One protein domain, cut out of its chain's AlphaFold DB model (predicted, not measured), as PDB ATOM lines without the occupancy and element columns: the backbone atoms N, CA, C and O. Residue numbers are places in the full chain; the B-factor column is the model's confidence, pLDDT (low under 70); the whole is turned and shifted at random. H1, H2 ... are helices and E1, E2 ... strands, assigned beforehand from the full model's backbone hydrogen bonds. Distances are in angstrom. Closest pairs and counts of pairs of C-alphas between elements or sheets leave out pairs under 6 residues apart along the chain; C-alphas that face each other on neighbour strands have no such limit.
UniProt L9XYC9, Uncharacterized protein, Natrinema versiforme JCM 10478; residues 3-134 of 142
ATOM      1  N   LEU A   3     -43.094  13.582 -23.459       96.19
ATOM      2  CA  LEU A   3     -43.147  13.850 -24.897       96.19
ATOM      3  C   LEU A   3     -42.761  15.305 -25.187       96.19
ATOM      4  O   LEU A   3     -43.203  16.216 -24.488       96.19
ATOM      5  N   GLU A   4     -41.979  15.537 -26.237       95.81
ATOM      6  CA  GLU A   4     -41.756  16.870 -26.810       95.81
ATOM      7  C   GLU A   4     -41.947  16.830 -28.330       95.81
ATOM      8  O   GLU A   4     -41.132  16.258 -29.057       95.81
ATOM      9  N   LEU A   5     -43.025  17.452 -28.806       96.56
ATOM     10  CA  LEU A   5     -43.276  17.716 -30.219       96.56
ATOM     11  C   LEU A   5     -42.653  19.062 -30.591       96.56
ATOM     12  O   LEU A   5     -42.967  20.091 -29.996       96.56
ATOM     13  N   ARG A   6     -41.807  19.075 -31.616       94.12
ATOM     14  CA  ARG A   6     -41.267  20.278 -32.250       94.12
ATOM     15  C   ARG A   6     -41.854  20.405 -33.649       94.12
ATOM     16  O   ARG A   6     -41.788  19.448 -34.415       94.12
ATOM     17  N   VAL A   7     -42.345  21.592 -33.997       94.06
ATOM     18  CA  VAL A   7     -42.858  21.923 -35.335       94.06
ATOM     19  C   VAL A   7     -42.415  23.321 -35.766       94.06
ATOM     20  O   VAL A   7     -42.276  24.213 -34.934       94.06
ATOM     21  N   CYS A   8     -42.215  23.542 -37.065       92.31
ATOM     22  CA  CYS A   8     -41.954  24.871 -37.618       92.31
ATOM     23  C   CYS A   8     -43.213  25.746 -37.542       92.31
ATOM     24  O   CYS A   8     -44.238  25.386 -38.122       92.31
ATOM     25  N   GLN A   9     -43.120  26.911 -36.898       92.94
ATOM     26  CA  GLN A   9     -44.205  27.891 -36.807       92.94
ATOM     27  C   GLN A   9     -44.634  28.373 -38.201       92.94
ATOM     28  O   GLN A   9     -45.816  28.346 -38.505       92.94
ATOM     29  N   HIS A  10     -43.691  28.707 -39.087       92.69
ATOM     30  CA  HIS A  10     -44.005  29.157 -40.451       92.69
ATOM     31  C   HIS A  10     -44.686  28.079 -41.303       92.69
ATOM     32  O   HIS A  10     -45.578  28.378 -42.094       92.69
ATOM     33  N   CYS A  11     -44.310  26.805 -41.144       92.50
ATOM     34  CA  CYS A  11     -45.029  25.718 -41.811       92.50
ATOM     35  C   CYS A  11     -46.441  25.538 -41.232       92.50
ATOM     36  O   CYS A  11     -47.362  25.245 -41.993       92.50
ATOM     37  N   LEU A  12     -46.611  25.710 -39.916       93.12
ATOM     38  CA  LEU A  12     -47.909  25.621 -39.244       93.12
ATOM     39  C   LEU A  12     -48.850  26.762 -39.667       93.12
ATOM     40  O   LEU A  12     -50.033  26.523 -39.884       93.12
ATOM     41  N   ASP A  13     -48.307  27.967 -39.857       93.62
ATOM     42  CA  ASP A  13     -49.044  29.157 -40.306       93.62
ATOM     43  C   ASP A  13     -49.316  29.164 -41.825       93.62
ATOM     44  O   ASP A  13     -50.123  29.952 -42.314       93.62
ATOM     45  N   GLY A  14     -48.657  28.283 -42.587       92.44
ATOM     46  CA  GLY A  14     -48.785  28.200 -44.046       92.44
ATOM     47  C   GLY A  14     -47.865  29.144 -44.829       92.44
ATOM     48  O   GLY A  14     -47.894  29.135 -46.061       92.44
ATOM     49  N   ASP A  15     -46.992  29.895 -44.156       91.06
ATOM     50  CA  ASP A  15     -46.081  30.884 -44.755       91.06
ATOM     51  C   ASP A  15     -45.118  30.274 -45.789       91.06
ATOM     52  O   ASP A  15     -44.697  30.934 -46.738       91.06
ATOM     53  N   HIS A  16     -44.775  28.991 -45.633       87.62
ATOM     54  CA  HIS A  16     -43.920  28.257 -46.573       87.62
ATOM     55  C   HIS A  16     -44.669  27.690 -47.796       87.62
ATOM     56  O   HIS A  16     -44.050  27.044 -48.643       87.62
ATOM     57  N   GLY A  17     -45.981  27.923 -47.915       88.06
ATOM     58  CA  GLY A  17     -46.763  27.618 -49.118       88.06
ATOM     59  C   GLY A  17     -46.960  26.126 -49.413       88.06
ATOM     60  O   GLY A  17     -47.160  25.753 -50.567       88.06
ATOM     61  N   ASN A  18     -46.881  25.260 -48.399       92.38
ATOM     62  CA  ASN A  18     -47.087  23.819 -48.546       92.38
ATOM     63  C   ASN A  18     -48.294  23.361 -47.720       92.38
ATOM     64  O   ASN A  18     -48.140  22.920 -46.586       92.38
ATOM     65  N   GLU A  19     -49.483  23.430 -48.322       94.31
ATOM     66  CA  GLU A  19     -50.762  23.108 -47.671       94.31
ATOM     67  C   GLU A  19     -50.796  21.696 -47.076       94.31
ATOM     68  O   GLU A  19     -51.287  21.509 -45.967       94.31
ATOM     69  N   LYS A  20     -50.217  20.703 -47.769       93.50
ATOM     70  CA  LYS A  20     -50.139  19.324 -47.261       93.50
ATOM     71  C   LYS A  20     -49.333  19.252 -45.971       93.50
ATOM     72  O   LYS A  20     -49.752  18.624 -45.007       93.50
ATOM     73  N   ARG A  21     -48.170  19.909 -45.952       93.38
ATOM     74  CA  ARG A  21     -47.323  19.970 -44.760       93.38
ATOM     75  C   ARG A  21     -48.010  20.743 -43.640       93.38
ATOM     76  O   ARG A  21     -47.962  20.301 -42.503       93.38
ATOM     77  N   THR A  22     -48.645  21.866 -43.954       96.25
ATOM     78  CA  THR A  22     -49.412  22.654 -42.985       96.25
ATOM     79  C   THR A  22     -50.513  21.820 -42.340       96.25
ATOM     80  O   THR A  22     -50.597  21.802 -41.116       96.25
ATOM     81  N   ALA A  23     -51.299  21.081 -43.125       96.69
ATOM     82  CA  ALA A  23     -52.341  20.194 -42.612       96.69
ATOM     83  C   ALA A  23     -51.767  19.146 -41.645       96.69
ATOM     84  O   ALA A  23     -52.198  19.076 -40.501       96.69
ATOM     85  N   LEU A  24     -50.703  18.441 -42.051       96.38
ATOM     86  CA  LEU A  24     -50.052  17.443 -41.198       96.38
ATOM     87  C   LEU A  24     -49.495  18.025 -39.895       96.38
ATOM     88  O   LEU A  24     -49.576  17.385 -38.853       96.38
ATOM     89  N   LEU A  25     -48.908  19.223 -39.923       96.75
ATOM     90  CA  LEU A  25     -48.408  19.842 -38.695       96.75
ATOM     91  C   LEU A  25     -49.538  20.278 -37.758       96.75
ATOM     92  O   LEU A  25     -49.345  20.202 -36.548       96.75
ATOM     93  N   ASN A  26     -50.680  20.721 -38.295       97.88
ATOM     94  CA  ASN A  26     -51.859  21.005 -37.476       97.88
ATOM     95  C   ASN A  26     -52.390  19.711 -36.849       97.88
ATOM     96  O   ASN A  26     -52.497  19.664 -35.630       97.88
ATOM     97  N   ASP A  27     -52.539  18.636 -37.632       98.19
ATOM     98  CA  ASP A  27     -52.938  17.315 -37.125       98.19
ATOM     99  C   ASP A  27     -52.041  16.855 -35.957       98.19
ATOM    100  O   ASP A  27     -52.522  16.436 -34.907       98.19
ATOM    101  N   MET A  28     -50.713  16.983 -36.094       98.31
ATOM    102  CA  MET A  28     -49.771  16.635 -35.019       98.31
ATOM    103  C   MET A  28     -49.938  17.502 -33.773       98.31
ATOM    104  O   MET A  28     -49.842  16.995 -32.653       98.31
ATOM    105  N   VAL A  29     -50.116  18.812 -33.948       98.25
ATOM    106  CA  VAL A  29     -50.304  19.736 -32.824       98.25
ATOM    107  C   VAL A  29     -51.603  19.408 -32.104       98.25
ATOM    108  O   VAL A  29     -51.568  19.256 -30.886       98.25
ATOM    109  N   ASP A  30     -52.695  19.209 -32.834       98.38
ATOM    110  CA  ASP A  30     -54.004  18.893 -32.270       98.38
ATOM    111  C   ASP A  30     -53.962  17.557 -31.516       98.38
ATOM    112  O   ASP A  30     -54.405  17.474 -30.367       98.38
ATOM    113  N   CYS A  31     -53.311  16.530 -32.079       98.31
ATOM    114  CA  CYS A  31     -53.087  15.278 -31.360       98.31
ATOM    115  C   CYS A  31     -52.253  15.470 -30.088       98.31
ATOM    116  O   CYS A  31     -52.602  14.933 -29.037       98.31
ATOM    117  N   ALA A  32     -51.157  16.227 -30.146       98.25
ATOM    118  CA  ALA A  32     -50.312  16.457 -28.977       98.25
ATOM    119  C   ALA A  32     -51.020  17.288 -27.892       98.25
ATOM    120  O   ALA A  32     -50.811  17.041 -26.702       98.25
ATOM    121  N   GLU A  33     -51.860  18.256 -28.270       98.38
ATOM    122  CA  GLU A  33     -52.672  19.036 -27.332       98.38
ATOM    123  C   GLU A  33     -53.704  18.154 -26.635       98.38
ATOM    124  O   GLU A  33     -53.825  18.222 -25.408       98.38
ATOM    125  N   GLN A  34     -54.347  17.261 -27.385       98.19
ATOM    126  CA  GLN A  34     -55.276  16.286 -26.836       98.19
ATOM    127  C   GLN A  34     -54.570  15.304 -25.888       98.19
ATOM    128  O   GLN A  34     -55.008  15.110 -24.757       98.19
ATOM    129  N   ILE A  35     -53.412  14.747 -26.266       98.12
ATOM    130  CA  ILE A  35     -52.619  13.882 -25.371       98.12
ATOM    131  C   ILE A  35     -52.233  14.635 -24.095       98.12
ATOM    132  O   ILE A  35     -52.263  14.064 -23.007       98.12
ATOM    133  N   ARG A  36     -51.888  15.924 -24.196       97.94
ATOM    134  CA  ARG A  36     -51.524  16.745 -23.036       97.94
ATOM    135  C   ARG A  36     -52.668  16.874 -22.028       97.94
ATOM    136  O   ARG A  36     -52.379  16.872 -20.831       97.94
ATOM    137  N   GLU A  37     -53.922  16.970 -22.470       97.94
ATOM    138  CA  GLU A  37     -55.081  16.984 -21.560       97.94
ATOM    139  C   GLU A  37     -55.230  15.670 -20.785       97.94
ATOM    140  O   GLU A  37     -55.573  15.681 -19.603       97.94
ATOM    141  N   TYR A  38     -54.910  14.545 -21.425       97.69
ATOM    142  CA  TYR A  38     -55.093  13.198 -20.878       97.69
ATOM    143  C   TYR A  38     -53.781  12.522 -20.465       97.69
ATOM    144  O   TYR A  38     -53.744  11.309 -20.276       97.69
ATOM    145  N   LYS A  39     -52.697  13.283 -20.285       96.19
ATOM    146  CA  LYS A  39     -51.342  12.751 -20.060       96.19
ATOM    147  C   LYS A  39     -51.252  11.747 -18.899       96.19
ATOM    148  O   LYS A  39     -50.523  10.763 -18.980       96.19
ATOM    149  N   GLU A  40     -52.059  11.949 -17.857       96.25
ATOM    150  CA  GLU A  40     -52.108  11.089 -16.668       96.25
ATOM    151  C   GLU A  40     -52.679   9.692 -16.971       96.25
ATOM    152  O   GLU A  40     -52.384   8.738 -16.260       96.25
ATOM    153  N   VAL A  41     -53.480   9.547 -18.034       96.19
ATOM    154  CA  VAL A  41     -54.091   8.268 -18.441       96.19
ATOM    155  C   VAL A  41     -53.034   7.269 -18.919       96.19
ATOM    156  O   VAL A  41     -53.196   6.066 -18.734       96.19
ATOM    157  N   ILE A  42     -51.945   7.767 -19.506       93.62
ATOM    158  CA  ILE A  42     -50.853   6.965 -20.074       93.62
ATOM    159  C   ILE A  42     -49.512   7.207 -19.358       93.62
ATOM    160  O   ILE A  42     -48.446   7.019 -19.942       93.62
ATOM    161  N   ASP A  43     -49.551   7.613 -18.083       93.56
ATOM    162  CA  ASP A  43     -48.375   7.867 -17.229       93.56
ATOM    163  C   ASP A  43     -47.333   8.841 -17.844       93.56
ATOM    164  O   ASP A  43     -46.109   8.675 -17.682       93.56
ATOM    165  N   LEU A  44     -47.791   9.846 -18.595       94.75
ATOM    166  CA  LEU A  44     -46.939  10.923 -19.093       94.75
ATOM    167  C   LEU A  44     -46.844  12.039 -18.046       94.75
ATOM    168  O   LEU A  44     -47.826  12.703 -17.726       94.75
ATOM    169  N   ASP A  45     -45.626  12.304 -17.581       93.94
ATOM    170  CA  ASP A  45     -45.323  13.398 -16.661       93.94
ATOM    171  C   ASP A  45     -45.588  14.743 -17.352       93.94
ATOM    172  O   ASP A  45     -46.209  15.650 -16.788       93.94
ATOM    173  N   GLU A  46     -45.136  14.882 -18.604       94.62
ATOM    174  CA  GLU A  46     -45.218  16.124 -19.371       94.62
ATOM    175  C   GLU A  46     -45.343  15.878 -20.881       94.62
ATOM    176  O   GLU A  46     -44.738  14.957 -21.435       94.62
ATOM    177  N   VAL A  47     -46.091  16.764 -21.545       96.44
ATOM    178  CA  VAL A  47     -46.211  16.847 -23.004       96.44
ATOM    179  C   VAL A  47     -45.928  18.288 -23.412       96.44
ATOM    180  O   VAL A  47     -46.687  19.203 -23.078       96.44
ATOM    181  N   HIS A  48     -44.820  18.492 -24.114       95.56
ATOM    182  CA  HIS A  48     -44.365  19.795 -24.588       95.56
ATOM    183  C   HIS A  48     -44.615  19.925 -26.082       95.56
ATOM    184  O   HIS A  48     -44.315  19.019 -26.851       95.56
ATOM    185  N   ILE A  49     -45.146  21.073 -26.496       95.12
ATOM    186  CA  ILE A  49     -45.381  21.392 -27.904       95.12
ATOM    187  C   ILE A  49     -44.639  22.682 -28.190       95.12
ATOM    188  O   ILE A  49     -44.963  23.740 -27.647       95.12
ATOM    189  N   ARG A  50     -43.617  22.587 -29.030       91.19
ATOM    190  CA  ARG A  50     -42.731  23.689 -29.354       91.19
ATOM    191  C   ARG A  50     -42.876  24.072 -30.814       91.19
ATOM    192  O   ARG A  50     -42.460  23.343 -31.710       91.19
ATOM    193  N   LYS A  51     -43.398  25.273 -31.029       91.69
ATOM    194  CA  LYS A  51     -43.470  25.905 -32.341       91.69
ATOM    195  C   LYS A  51     -42.211  26.752 -32.519       91.69
ATOM    196  O   LYS A  51     -42.016  27.718 -31.789       91.69
ATOM    197  N   VAL A  52     -41.305  26.331 -33.397       88.44
ATOM    198  CA  VAL A  52     -40.009  26.989 -33.607       88.44
ATOM    199  C   VAL A  52     -40.068  27.964 -34.766       88.44
ATOM    200  O   VAL A  52     -40.651  27.667 -35.808       88.44
ATOM    201  N   ARG A  53     -39.428  29.112 -34.588       83.12
ATOM    202  CA  ARG A  53     -39.235  30.116 -35.632       83.12
ATOM    203  C   ARG A  53     -37.785  30.116 -36.100       83.12
ATOM    204  O   ARG A  53     -36.894  29.701 -35.355       83.12
ATOM    205  N   ASP A  54     -37.556  30.607 -37.309       70.50
ATOM    206  CA  ASP A  54     -36.215  30.679 -37.903       70.50
ATOM    207  C   ASP A  54     -35.291  31.650 -37.142       70.50
ATOM    208  O   ASP A  54     -34.068  31.508 -37.178       70.50
ATOM    209  N   ASP A  55     -35.872  32.623 -36.433       69.25
ATOM    210  CA  ASP A  55     -35.178  33.640 -35.640       69.25
ATOM    211  C   ASP A  55     -34.929  33.235 -34.177       69.25
ATOM    212  O   ASP A  55     -34.260  33.965 -33.438       69.25
ATOM    213  N   GLU A  56     -35.396  32.058 -33.750       67.50
ATOM    214  CA  GLU A  56     -35.204  31.574 -32.386       67.50
ATOM    215  C   GLU A  56     -34.068  30.549 -32.275       67.50
ATOM    216  O   GLU A  56     -33.937  29.636 -33.097       67.50
ATOM    217  N   PRO A  57     -33.262  30.598 -31.194       59.69
ATOM    218  CA  PRO A  57     -32.346  29.515 -30.900       59.69
ATOM    219  C   PRO A  57     -33.174  28.246 -30.693       59.69
ATOM    220  O   PRO A  57     -33.929  28.121 -29.730       59.69
ATOM    221  N   GLY A  58     -33.026  27.283 -31.601       62.00
ATOM    222  CA  GLY A  58     -33.744  26.010 -31.633       62.00
ATOM    223  C   GLY A  58     -33.505  25.081 -30.432       62.00
ATOM    224  O   GLY A  58     -33.664  23.877 -30.591       62.00
ATOM    225  N   LYS A  59     -33.166  25.596 -29.246       68.81
ATOM    226  CA  LYS A  59     -32.941  24.856 -28.000       68.81
ATOM    227  C   LYS A  59     -34.242  24.242 -27.463       68.81
ATOM    228  O   LYS A  59     -35.220  24.976 -27.363       68.81
ATOM    229  N   PRO A  60     -34.264  22.947 -27.116       72.56
ATOM    230  CA  PRO A  60     -35.453  22.296 -26.570       72.56
ATOM    231  C   PRO A  60     -35.962  22.936 -25.281       72.56
ATOM    232  O   PRO A  60     -35.183  23.561 -24.554       72.56
ATOM    233  N   ALA A  61     -37.256  22.763 -25.008       69.56
ATOM    234  CA  ALA A  61     -37.887  23.301 -23.806       69.56
ATOM    235  C   ALA A  61     -37.777  22.342 -22.612       69.56
ATOM    236  O   ALA A  61     -37.584  22.806 -21.488       69.56
ATOM    237  N   ALA A  62     -37.849  21.028 -22.849       78.12
ATOM    238  CA  ALA A  62     -37.883  20.029 -21.782       78.12
ATOM    239  C   ALA A  62     -36.910  18.869 -22.006       78.12
ATOM    240  O   ALA A  62     -36.141  18.515 -21.109       78.12
ATOM    241  N   LEU A  63     -36.910  18.293 -23.205       85.12
ATOM    242  CA  LEU A  63     -36.085  17.155 -23.581       85.12
ATOM    243  C   LEU A  63     -34.905  17.647 -24.425       85.12
ATOM    244  O   LEU A  63     -35.124  18.084 -25.549       85.12
ATOM    245  N   PRO A  64     -33.646  17.583 -23.942       86.19
ATOM    246  CA  PRO A  64     -32.489  18.232 -24.569       86.19
ATOM    247  C   PRO A  64     -31.978  17.494 -25.825       86.19
ATOM    248  O   PRO A  64     -30.783  17.245 -25.972       86.19
ATOM    249  N   VAL A  65     -32.878  17.142 -26.745       88.31
ATOM    250  CA  VAL A  65     -32.607  16.393 -27.971       88.31
ATOM    251  C   VAL A  65     -33.065  17.198 -29.183       88.31
ATOM    252  O   VAL A  65     -34.220  17.605 -29.293       88.31
ATOM    253  N   VAL A  66     -32.151  17.408 -30.127       86.69
ATOM    254  CA  VAL A  66     -32.439  18.021 -31.426       86.69
ATOM    255  C   VAL A  66     -31.824  17.147 -32.501       86.69
ATOM    256  O   VAL A  66     -30.642  16.812 -32.435       86.69
ATOM    257  N   SER A  67     -32.628  16.784 -33.489       90.19
ATOM    258  CA  SER A  67     -32.175  16.074 -34.673       90.19
ATOM    259  C   SER A  67     -31.706  17.060 -35.741       90.19
ATOM    260  O   SER A  67     -32.213  18.177 -35.874       90.19
ATOM    261  N   ALA A  68     -30.691  16.650 -36.491       90.31
ATOM    262  CA  ALA A  68     -30.117  17.434 -37.567       90.31
ATOM    263  C   ALA A  68     -29.759  16.516 -38.732       90.31
ATOM    264  O   ALA A  68     -29.448  15.340 -38.536       90.31
ATOM    265  N   THR A  69     -29.768  17.073 -39.934       90.06
ATOM    266  CA  THR A  69     -29.330  16.389 -41.147       90.06
ATOM    267  C   THR A  69     -28.331  17.256 -41.907       90.06
ATOM    268  O   THR A  69     -28.245  18.463 -41.680       90.06
ATOM    269  N   ILE A  70     -27.556  16.651 -42.805       93.06
ATOM    270  CA  ILE A  70     -26.624  17.388 -43.667       93.06
ATOM    271  C   ILE A  70     -27.296  17.611 -45.021       93.06
ATOM    272  O   ILE A  70     -27.618  16.656 -45.725       93.06
ATOM    273  N   GLN A  71     -27.488  18.874 -45.400       89.44
ATOM    274  CA  GLN A  71     -28.008  19.271 -46.709       89.44
ATOM    275  C   GLN A  71     -27.026  20.235 -47.366       89.44
ATOM    276  O   GLN A  71     -26.678  21.251 -46.773       89.44
ATOM    277  N   LYS A  72     -26.593  19.940 -48.599       93.25
ATOM    278  CA  LYS A  72     -25.654  20.793 -49.359       93.25
ATOM    279  C   LYS A  72     -24.416  21.192 -48.530       93.25
ATOM    280  O   LYS A  72     -24.074  22.368 -48.453       93.25
ATOM    281  N   ASP A  73     -23.802  20.209 -47.869       94.00
ATOM    282  CA  ASP A  73     -22.634  20.370 -46.986       94.00
ATOM    283  C   ASP A  73     -22.851  21.279 -45.758       94.00
ATOM    284  O   ASP A  73     -21.894  21.709 -45.114       94.00
ATOM    285  N   GLN A  74     -24.106  21.554 -45.395       89.81
ATOM    286  CA  GLN A  74     -24.473  22.329 -44.210       89.81
ATOM    287  C   GLN A  74     -25.291  21.485 -43.234       89.81
ATOM    288  O   GLN A  74     -26.167  20.719 -43.635       89.81
ATOM    289  N   VAL A  75     -25.012  21.639 -41.937       88.06
ATOM    290  CA  VAL A  75     -25.836  21.057 -40.871       88.06
ATOM    291  C   VAL A  75     -27.124  21.868 -40.766       88.06
ATOM    292  O   VAL A  75     -27.084  23.061 -40.466       88.06
ATOM    293  N   VAL A  76     -28.257  21.212 -40.990       87.06
ATOM    294  CA  VAL A  76     -29.600  21.791 -40.894       87.06
ATOM    295  C   VAL A  76     -30.339  21.094 -39.760       87.06
ATOM    296  O   VAL A  76     -30.395  19.866 -39.712       87.06
ATOM    297  N   LEU A  77     -30.891  21.871 -38.828       87.25
ATOM    298  CA  LEU A  77     -31.733  21.324 -37.766       87.25
ATOM    299  C   LEU A  77     -33.078  20.906 -38.349       87.25
ATOM    300  O   LEU A  77     -33.667  21.657 -39.125       87.25
ATOM    301  N   ASN A  78     -33.582  19.748 -37.934       88.19
ATOM    302  CA  ASN A  78     -34.933  19.361 -38.302       88.19
ATOM    303  C   ASN A  78     -35.928  20.274 -37.583       88.19
ATOM    304  O   ASN A  78     -35.837  20.557 -36.382       88.19
ATOM    305  N   ASP A  79     -36.871  20.771 -38.359       87.81
ATOM    306  CA  ASP A  79     -37.896  21.709 -37.942       87.81
ATOM    307  C   ASP A  79     -39.166  20.992 -37.454       87.81
ATOM    308  O   ASP A  79     -39.929  21.572 -36.685       87.81
ATOM    309  N   THR A  80     -39.320  19.711 -37.806       91.88
ATOM    310  CA  THR A  80     -40.322  18.781 -37.273       91.88
ATOM    311  C   THR A  80     -39.639  17.577 -36.610       91.88
ATOM    312  O   THR A  80     -38.814  16.914 -37.237       91.88
ATOM    313  N   GLN A  81     -39.968  17.286 -35.349       94.94
ATOM    314  CA  GLN A  81     -39.598  16.031 -34.674       94.94
ATOM    315  C   GLN A  81     -40.509  15.760 -33.472       94.94
ATOM    316  O   GLN A  81     -40.983  16.699 -32.836       94.94
ATOM    317  N   LEU A  82     -40.661  14.495 -33.097       96.69
ATOM    318  CA  LEU A  82     -41.210  14.078 -31.808       96.69
ATOM    319  C   LEU A  82     -40.125  13.361 -31.016       96.69
ATOM    320  O   LEU A  82     -39.458  12.465 -31.535       96.69
ATOM    321  N   VAL A  83     -39.957  13.750 -29.759       96.31
ATOM    322  CA  VAL A  83     -39.062  13.084 -28.817       96.31
ATOM    323  C   VAL A  83     -39.897  12.449 -27.718       96.31
ATOM    324  O   VAL A  83     -40.720  13.131 -27.112       96.31
ATOM    325  N   ALA A  84     -39.666  11.167 -27.450       95.06
ATOM    326  CA  ALA A  84     -40.305  10.434 -26.365       95.06
ATOM    327  C   ALA A  84     -39.257   9.875 -25.401       95.06
ATOM    328  O   ALA A  84     -38.330   9.186 -25.823       95.06
ATOM    329  N   GLU A  85     -39.414  10.158 -24.109       94.81
ATOM    330  CA  GLU A  85     -38.596   9.581 -23.043       94.81
ATOM    331  C   GLU A  85     -39.337   8.423 -22.361       94.81
ATOM    332  O   GLU A  85     -40.390   8.617 -21.736       94.81
ATOM    333  N   GLY A  86     -38.755   7.228 -22.450       89.81
ATOM    334  CA  GLY A  86     -39.226   6.024 -21.772       89.81
ATOM    335  C   GLY A  86     -38.918   6.010 -20.270       89.81
ATOM    336  O   GLY A  86     -38.114   6.787 -19.760       89.81
ATOM    337  N   LYS A  87     -39.541   5.081 -19.529       86.94
ATOM    338  CA  LYS A  87     -39.330   4.922 -18.070       86.94
ATOM    339  C   LYS A  87     -37.888   4.531 -17.700       86.94
ATOM    340  O   LYS A  87     -37.477   4.717 -16.561       86.94
ATOM    341  N   ASP A  88     -37.133   3.987 -18.647       89.94
ATOM    342  CA  ASP A  88     -35.720   3.616 -18.524       89.94
ATOM    343  C   ASP A  88     -34.750   4.770 -18.851       89.94
ATOM    344  O   ASP A  88     -33.535   4.592 -18.768       89.94
ATOM    345  N   GLY A  89     -35.277   5.951 -19.200       86.88
ATOM    346  CA  GLY A  89     -34.499   7.123 -19.600       86.88
ATOM    347  C   GLY A  89     -34.021   7.089 -21.053       86.88
ATOM    348  O   GLY A  89     -33.276   7.981 -21.467       86.88
ATOM    349  N   ASN A  90     -34.422   6.085 -21.842       92.06
ATOM    350  CA  ASN A  90     -34.119   6.058 -23.267       92.06
ATOM    351  C   ASN A  90     -34.967   7.081 -24.025       92.06
ATOM    352  O   ASN A  90     -36.137   7.305 -23.717       92.06
ATOM    353  N   MET A  91     -34.359   7.663 -25.057       93.56
ATOM    354  CA  MET A  91     -34.964   8.691 -25.895       93.56
ATOM    355  C   MET A  91     -35.227   8.126 -27.288       93.56
ATOM    356  O   MET A  91     -34.289   7.729 -27.984       93.56
ATOM    357  N   LEU A  92     -36.487   8.121 -27.707       94.56
ATOM    358  CA  LEU A  92     -36.888   7.839 -29.082       94.56
ATOM    359  C   LEU A  92     -37.085   9.164 -29.814       94.56
ATOM    360  O   LEU A  92     -37.673  10.095 -29.264       94.56
ATOM    361  N   VAL A  93     -36.574   9.258 -31.040       95.44
ATOM    362  CA  VAL A  93     -36.676  10.462 -31.870       95.44
ATOM    363  C   VAL A  93     -37.274  10.082 -33.212       95.44
ATOM    364  O   VAL A  93     -36.679   9.308 -33.959       95.44
ATOM    365  N   TYR A  94     -38.420  10.672 -33.524       95.31
ATOM    366  CA  TYR A  94     -39.104  10.532 -34.803       95.31
ATOM    367  C   TYR A  94     -38.952  11.840 -35.572       95.31
ATOM    368  O   TYR A  94     -39.276  12.907 -35.053       95.31
ATOM    369  N   THR A  95     -38.418  11.773 -36.788       93.94
ATOM    370  CA  THR A  95     -38.144  12.959 -37.622       93.94
ATOM    371  C   THR A  95     -38.956  12.980 -38.913       93.94
ATOM    372  O   THR A  95     -38.945  13.986 -39.618       93.94
ATOM    373  N   SER A  96     -39.632  11.877 -39.242       93.19
ATOM    374  CA  SER A  96     -40.587  11.819 -40.348       93.19
ATOM    375  C   SER A  96     -41.945  12.345 -39.877       93.19
ATOM    376  O   SER A  96     -42.399  11.910 -38.818       93.19
ATOM    377  N   PRO A  97     -42.608  13.243 -40.628       93.75
ATOM    378  CA  PRO A  97     -43.980  13.655 -40.350       93.75
ATOM    379  C   PRO A  97     -44.930  12.472 -40.125       93.75
ATOM    380  O   PRO A  97     -45.660  12.458 -39.140       93.75
ATOM    381  N   ASP A  98     -44.862  11.462 -40.987       94.56
ATOM    382  CA  ASP A  98     -45.773  10.320 -40.951       94.56
ATOM    383  C   ASP A  98     -45.592   9.532 -39.646       94.56
ATOM    384  O   ASP A  98     -46.544   9.372 -38.891       94.56
ATOM    385  N   ASP A  99     -44.347   9.172 -39.302       95.19
ATOM    386  CA  ASP A  99     -44.035   8.472 -38.048       95.19
ATOM    387  C   ASP A  99     -44.466   9.282 -36.817       95.19
ATOM    388  O   ASP A  99     -44.981   8.724 -35.848       95.19
ATOM    389  N   VAL A 100     -44.254  10.604 -36.838       96.94
ATOM    390  CA  VAL A 100     -44.661  11.494 -35.742       96.94
ATOM    391  C   VAL A 100     -46.173  11.436 -35.548       96.94
ATOM    392  O   VAL A 100     -46.628  11.228 -34.421       96.94
ATOM    393  N   LEU A 101     -46.948  11.597 -36.622       96.94
ATOM    394  CA  LEU A 101     -48.405  11.563 -36.547       96.94
ATOM    395  C   LEU A 101     -48.906  10.184 -36.116       96.94
ATOM    396  O   LEU A 101     -49.752  10.094 -35.231       96.94
ATOM    397  N   THR A 102     -48.339   9.116 -36.672       96.06
ATOM    398  CA  THR A 102     -48.642   7.733 -36.299       96.06
ATOM    399  C   THR A 102     -48.426   7.501 -34.801       96.06
ATOM    400  O   THR A 102     -49.319   7.002 -34.119       96.06
ATOM    401  N   VAL A 103     -47.286   7.916 -34.242       96.31
ATOM    402  CA  VAL A 103     -47.019   7.768 -32.801       96.31
ATOM    403  C   VAL A 103     -48.030   8.554 -31.966       96.31
ATOM    404  O   VAL A 103     -48.544   8.027 -30.979       96.31
ATOM    405  N   LEU A 104     -48.343   9.796 -32.341       97.44
ATOM    406  CA  LEU A 104     -49.329  10.611 -31.624       97.44
ATOM    407  C   LEU A 104     -50.731   9.980 -31.680       97.44
ATOM    408  O   LEU A 104     -51.383   9.846 -30.646       97.44
ATOM    409  N   ALA A 105     -51.162   9.508 -32.850       96.00
ATOM    410  CA  ALA A 105     -52.432   8.807 -33.018       96.00
ATOM    411  C   ALA A 105     -52.498   7.522 -32.174       96.00
ATOM    412  O   ALA A 105     -53.505   7.275 -31.517       96.00
ATOM    413  N   GLY A 106     -51.409   6.749 -32.108       94.50
ATOM    414  CA  GLY A 106     -51.322   5.569 -31.243       94.50
ATOM    415  C   GLY A 106     -51.464   5.899 -29.752       94.50
ATOM    416  O   GLY A 106     -52.143   5.182 -29.024       94.50
ATOM    417  N   ASN A 107     -50.890   7.017 -29.291       95.25
ATOM    418  CA  ASN A 107     -51.081   7.472 -27.908       95.25
ATOM    419  C   ASN A 107     -52.550   7.840 -27.630       95.25
ATOM    420  O   ASN A 107     -53.069   7.504 -26.568       95.25
ATOM    421  N   LEU A 108     -53.231   8.497 -28.575       96.00
ATOM    422  CA  LEU A 108     -54.661   8.799 -28.451       96.00
ATOM    423  C   LEU A 108     -55.532   7.544 -28.463       96.00
ATOM    424  O   LEU A 108     -56.496   7.476 -27.701       96.00
ATOM    425  N   ASP A 109     -55.189   6.543 -29.274       93.75
ATOM    426  CA  ASP A 109     -55.885   5.255 -29.279       93.75
ATOM    427  C   ASP A 109     -55.778   4.564 -27.909       93.75
ATOM    428  O   ASP A 109     -56.797   4.152 -27.351       93.75
ATOM    429  N   GLU A 110     -54.588   4.536 -27.299       93.69
ATOM    430  CA  GLU A 110     -54.401   4.013 -25.936       93.69
ATOM    431  C   GLU A 110     -55.196   4.798 -24.884       93.69
ATOM    432  O   GLU A 110     -55.853   4.198 -24.030       93.69
ATOM    433  N   ILE A 111     -55.218   6.131 -24.973       95.69
ATOM    434  CA  ILE A 111     -56.057   6.966 -24.101       95.69
ATOM    435  C   ILE A 111     -57.537   6.601 -24.283       95.69
ATOM    436  O   ILE A 111     -58.243   6.401 -23.293       95.69
ATOM    437  N   SER A 112     -58.004   6.459 -25.527       95.62
ATOM    438  CA  SER A 112     -59.407   6.161 -25.850       95.62
ATOM    439  C   SER A 112     -59.887   4.825 -25.275       95.62
ATOM    440  O   SER A 112     -61.063   4.674 -24.953       95.62
ATOM    441  N   LYS A 113     -58.978   3.858 -25.094       94.25
ATOM    442  CA  LYS A 113     -59.277   2.561 -24.462       94.25
ATOM    443  C   LYS A 113     -59.477   2.681 -22.951       94.25
ATOM    444  O   LYS A 113     -60.134   1.827 -22.355       94.25
ATOM    445  N   ALA A 114     -58.913   3.714 -22.330       95.12
ATOM    446  CA  ALA A 114     -58.897   3.907 -20.884       95.12
ATOM    447  C   ALA A 114     -59.916   4.945 -20.380       95.12
ATOM    448  O   ALA A 114     -60.191   4.989 -19.177       95.12
ATOM    449  N   VAL A 115     -60.507   5.757 -21.264       95.06
ATOM    450  CA  VAL A 115     -61.501   6.781 -20.899       95.06
ATOM    451  C   VAL A 115     -62.832   6.584 -21.623       95.06
ATOM    452  O   VAL A 115     -62.904   6.012 -22.702       95.06
ATOM    453  N   THR A 116     -63.917   7.081 -21.026       92.88
ATOM    454  CA  THR A 116     -65.249   7.083 -21.660       92.88
ATOM    455  C   THR A 116     -65.529   8.345 -22.475       92.88
ATOM    456  O   THR A 116     -66.532   8.399 -23.182       92.88
ATOM    457  N   ALA A 117     -64.715   9.390 -22.300       92.19
ATOM    458  CA  ALA A 117     -64.822  10.622 -23.068       92.19
ATOM    459  C   ALA A 117     -64.362  10.381 -24.510       92.19
ATOM    460  O   ALA A 117     -63.488   9.552 -24.755       92.19
ATOM    461  N   ASP A 118     -64.942  11.118 -25.452       91.75
ATOM    462  CA  ASP A 118     -64.425  11.147 -26.814       91.75
ATOM    463  C   ASP A 118     -63.113  11.938 -26.830       91.75
ATOM    464  O   ASP A 118     -63.078  13.102 -26.429       91.75
ATOM    465  N   VAL A 119     -62.034  11.273 -27.241       93.50
ATOM    466  CA  VAL A 119     -60.686  11.849 -27.340       93.50
ATOM    467  C   VAL A 119     -60.190  11.921 -28.780       93.50
ATOM    468  O   VAL A 119     -58.995  12.098 -29.013       93.50
ATOM    469  N   THR A 120     -61.091  11.738 -29.745       90.12
ATOM    470  CA  THR A 120     -60.750  11.809 -31.162       90.12
ATOM    471  C   THR A 120     -60.372  13.231 -31.576       90.12
ATOM    472  O   THR A 120     -60.858  14.219 -31.029       90.12
ATOM    473  N   VAL A 121     -59.476  13.313 -32.555       94.62
ATOM    474  CA  VAL A 121     -59.066  14.555 -33.214       94.62
ATOM    475  C   VAL A 121     -59.519  14.473 -34.665       94.62
ATOM    476  O   VAL A 121     -59.388  13.421 -35.293       94.62
ATOM    477  N   ASP A 122     -60.072  15.566 -35.189       94.62
ATOM    478  CA  ASP A 122     -60.521  15.648 -36.580       94.62
ATOM    479  C   ASP A 122     -59.313  15.840 -37.504       94.62
ATOM    480  O   ASP A 122     -58.859  16.958 -37.741       94.62
ATOM    481  N   LEU A 123     -58.744  14.723 -37.960       96.44
ATOM    482  CA  LEU A 123     -57.568  14.727 -38.822       96.44
ATOM    483  C   LEU A 123     -57.912  15.229 -40.223       96.44
ATOM    484  O   LEU A 123     -58.941  14.880 -40.811       96.44
ATOM    485  N   SER A 124     -56.974  15.953 -40.824       97.44
ATOM    486  CA  SER A 124     -57.008  16.228 -42.253       97.44
ATOM    487  C   SER A 124     -57.045  14.931 -43.078       97.44
ATOM    488  O   SER A 124     -56.628  13.864 -42.628       97.44
ATOM    489  N   ALA A 125     -57.486  15.015 -44.338       96.31
ATOM    490  CA  ALA A 125     -57.576  13.838 -45.210       96.31
ATOM    491  C   ALA A 125     -56.238  13.087 -45.357       96.31
ATOM    492  O   ALA A 125     -56.229  11.861 -45.400       96.31
ATOM    493  N   ILE A 126     -55.118  13.819 -45.400       95.00
ATOM    494  CA  ILE A 126     -53.779  13.225 -45.493       95.00
ATOM    495  C   ILE A 126     -53.351  12.588 -44.166       95.00
ATOM    496  O   ILE A 126     -52.763  11.511 -44.170       95.00
ATOM    497  N   GLY A 127     -53.681  13.209 -43.031       95.69
ATOM    498  CA  GLY A 127     -53.403  12.631 -41.720       95.69
ATOM    499  C   GLY A 127     -54.204  11.353 -41.473       95.69
ATOM    500  O   GLY A 127     -53.652  10.354 -41.017       95.69
ATOM    501  N   ALA A 128     -55.486  11.357 -41.844       95.19
ATOM    502  CA  ALA A 128     -56.352  10.187 -41.762       95.19
ATOM    503  C   ALA A 128     -55.847   9.028 -42.637       95.19
ATOM    504  O   ALA A 128     -55.856   7.884 -42.183       95.19
ATOM    505  N   GLU A 129     -55.370   9.314 -43.855       94.94
ATOM    506  CA  GLU A 129     -54.753   8.320 -44.743       94.94
ATOM    507  C   GLU A 129     -53.536   7.668 -44.069       94.94
ATOM    508  O   GLU A 129     -53.538   6.453 -43.871       94.94
ATOM    509  N   ILE A 130     -52.574   8.468 -43.590       94.12
ATOM    510  CA  ILE A 130     -51.369   7.985 -42.885       94.12
ATOM    511  C   ILE A 130     -51.730   7.096 -41.692       94.12
ATOM    512  O   ILE A 130     -51.177   6.008 -41.530       94.12
ATOM    513  N   VAL A 131     -52.656   7.545 -40.841       92.50
ATOM    514  CA  VAL A 131     -53.056   6.789 -39.646       92.50
ATOM    515  C   VAL A 131     -53.772   5.492 -40.024       92.50
ATOM    516  O   VAL A 131     -53.569   4.483 -39.359       92.50
ATOM    517  N   SER A 132     -54.570   5.490 -41.094       89.38
ATOM    518  CA  SER A 132     -55.276   4.288 -41.556       89.38
ATOM    519  C   SER A 132     -54.349   3.233 -42.166       89.38
ATOM    520  O   SER A 132     -54.617   2.038 -42.047       89.38
ATOM    521  N   GLU A 133     -53.259   3.662 -42.802       88.88
ATOM    522  CA  GLU A 133     -52.236   2.771 -43.356       88.88
ATOM    523  C   GLU A 133     -51.268   2.261 -42.284       88.88
ATOM    524  O   GLU A 133     -50.627   1.220 -42.458       88.88
ATOM    525  N   ALA A 134     -51.165   2.974 -41.162       79.94
ATOM    526  CA  ALA A 134     -50.353   2.559 -40.038       79.94
ATOM    527  C   ALA A 134     -51.014   1.383 -39.301       79.94
ATOM    528  O   ALA A 134     -52.007   1.537 -38.590       79.94
TER     529      ALA A 134
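This is residues 3 to 134 of the 142 residues of an uncharacterized protein of Natrinema versiforme JCM 10478 (UniProt L9XYC9). Two long helices, H2 and H4, lie side by side over one face of a four-stranded sheet, H2 over E2 and E1 and the first part of H4 mainly over E5, while the shorter helix H5 packs across both of them. Away from this body reaches the hairpin of E3 and E4, whose residues 70 to 75 stick out. The printed part has 132 residues, with five named helices and six named strands in the order E1 H1 H2 H3 E2 E3 E4 E5 E6 H4 H5. The larger sheet runs E2 E1 E5 E6 and is mixed; the class is mixed, helices and strands. The whole is compact, with a radius of gyration of the C-alphas of 14.8 A and spans of 49 by 36 by 24 A.

E1, residues 3 to 8, begins at C-alpha 3 (-43.147, 13.850, -24.897) and is 16.9 A long. H1 is residues 9 to 13; H2, residues 19 to 37, is 27.2 A long; H3 is residues 39 to 42. E2, residues 46 to 52, measures 18.7 A. E3 is residues 68 to 71, E4 74 to 77, E5 81 to 85 and E6 91 to 94. H4, residues 97 to 114, is 26.4 A long and starts at C-alpha 97 (-43.980, 13.655, -40.350). H5, residues 125 to 133, ends at C-alpha 133 (-52.236, 2.771, -43.356).

E1 and E2 are parallel, with N 5 and O 48 2.8 A apart, and form a strand-helix-strand unit, two parallel neighbour strands with H1, H2 and H3 between. E1 and E5 are antiparallel, with N 6 and O 81 at 2.8 A. The hairpin E5 and E6 has N 92 and O 84 at 2.8 A. H2 and H4 are on the same face, two layers with the sheet, at heights of 9.6 A and 12.0 A. They touch at a shallow tilt of 31 degrees, the same way; their closest C-alphas, Met 28 and Leu 101, are 5.5 A apart. H5 touches residues 20 to 27 of H2, closest at C-alphas Leu 24 and Gly 127, 5.9 A. It also touches residues 98 to 105 of H4, closest at C-alphas Thr 102 and Val 131, 5.6 A. H3 touches H4, with C-alphas Val 41 and Ile 111 closest at 6.1 A. H1 only grazes the sheet with residues 9 to 12. In the hairpin E3 and E4, N 76 and O 69 are 2.8 A apart. Every O i to N i+4 pair is within hydrogen-bond range in H1, H2 and H5, and 13 of 14 in H4; H3 is too short for one.

The C-alphas farthest apart, Asp 73 and Thr 116, are 51.3 A apart. The printed part has no cut. The link E2 to E3, residues 53 to 67, is long. Mean pLDDT of the printed part is 91.8; residues 55 to 59 and 61 are under 70.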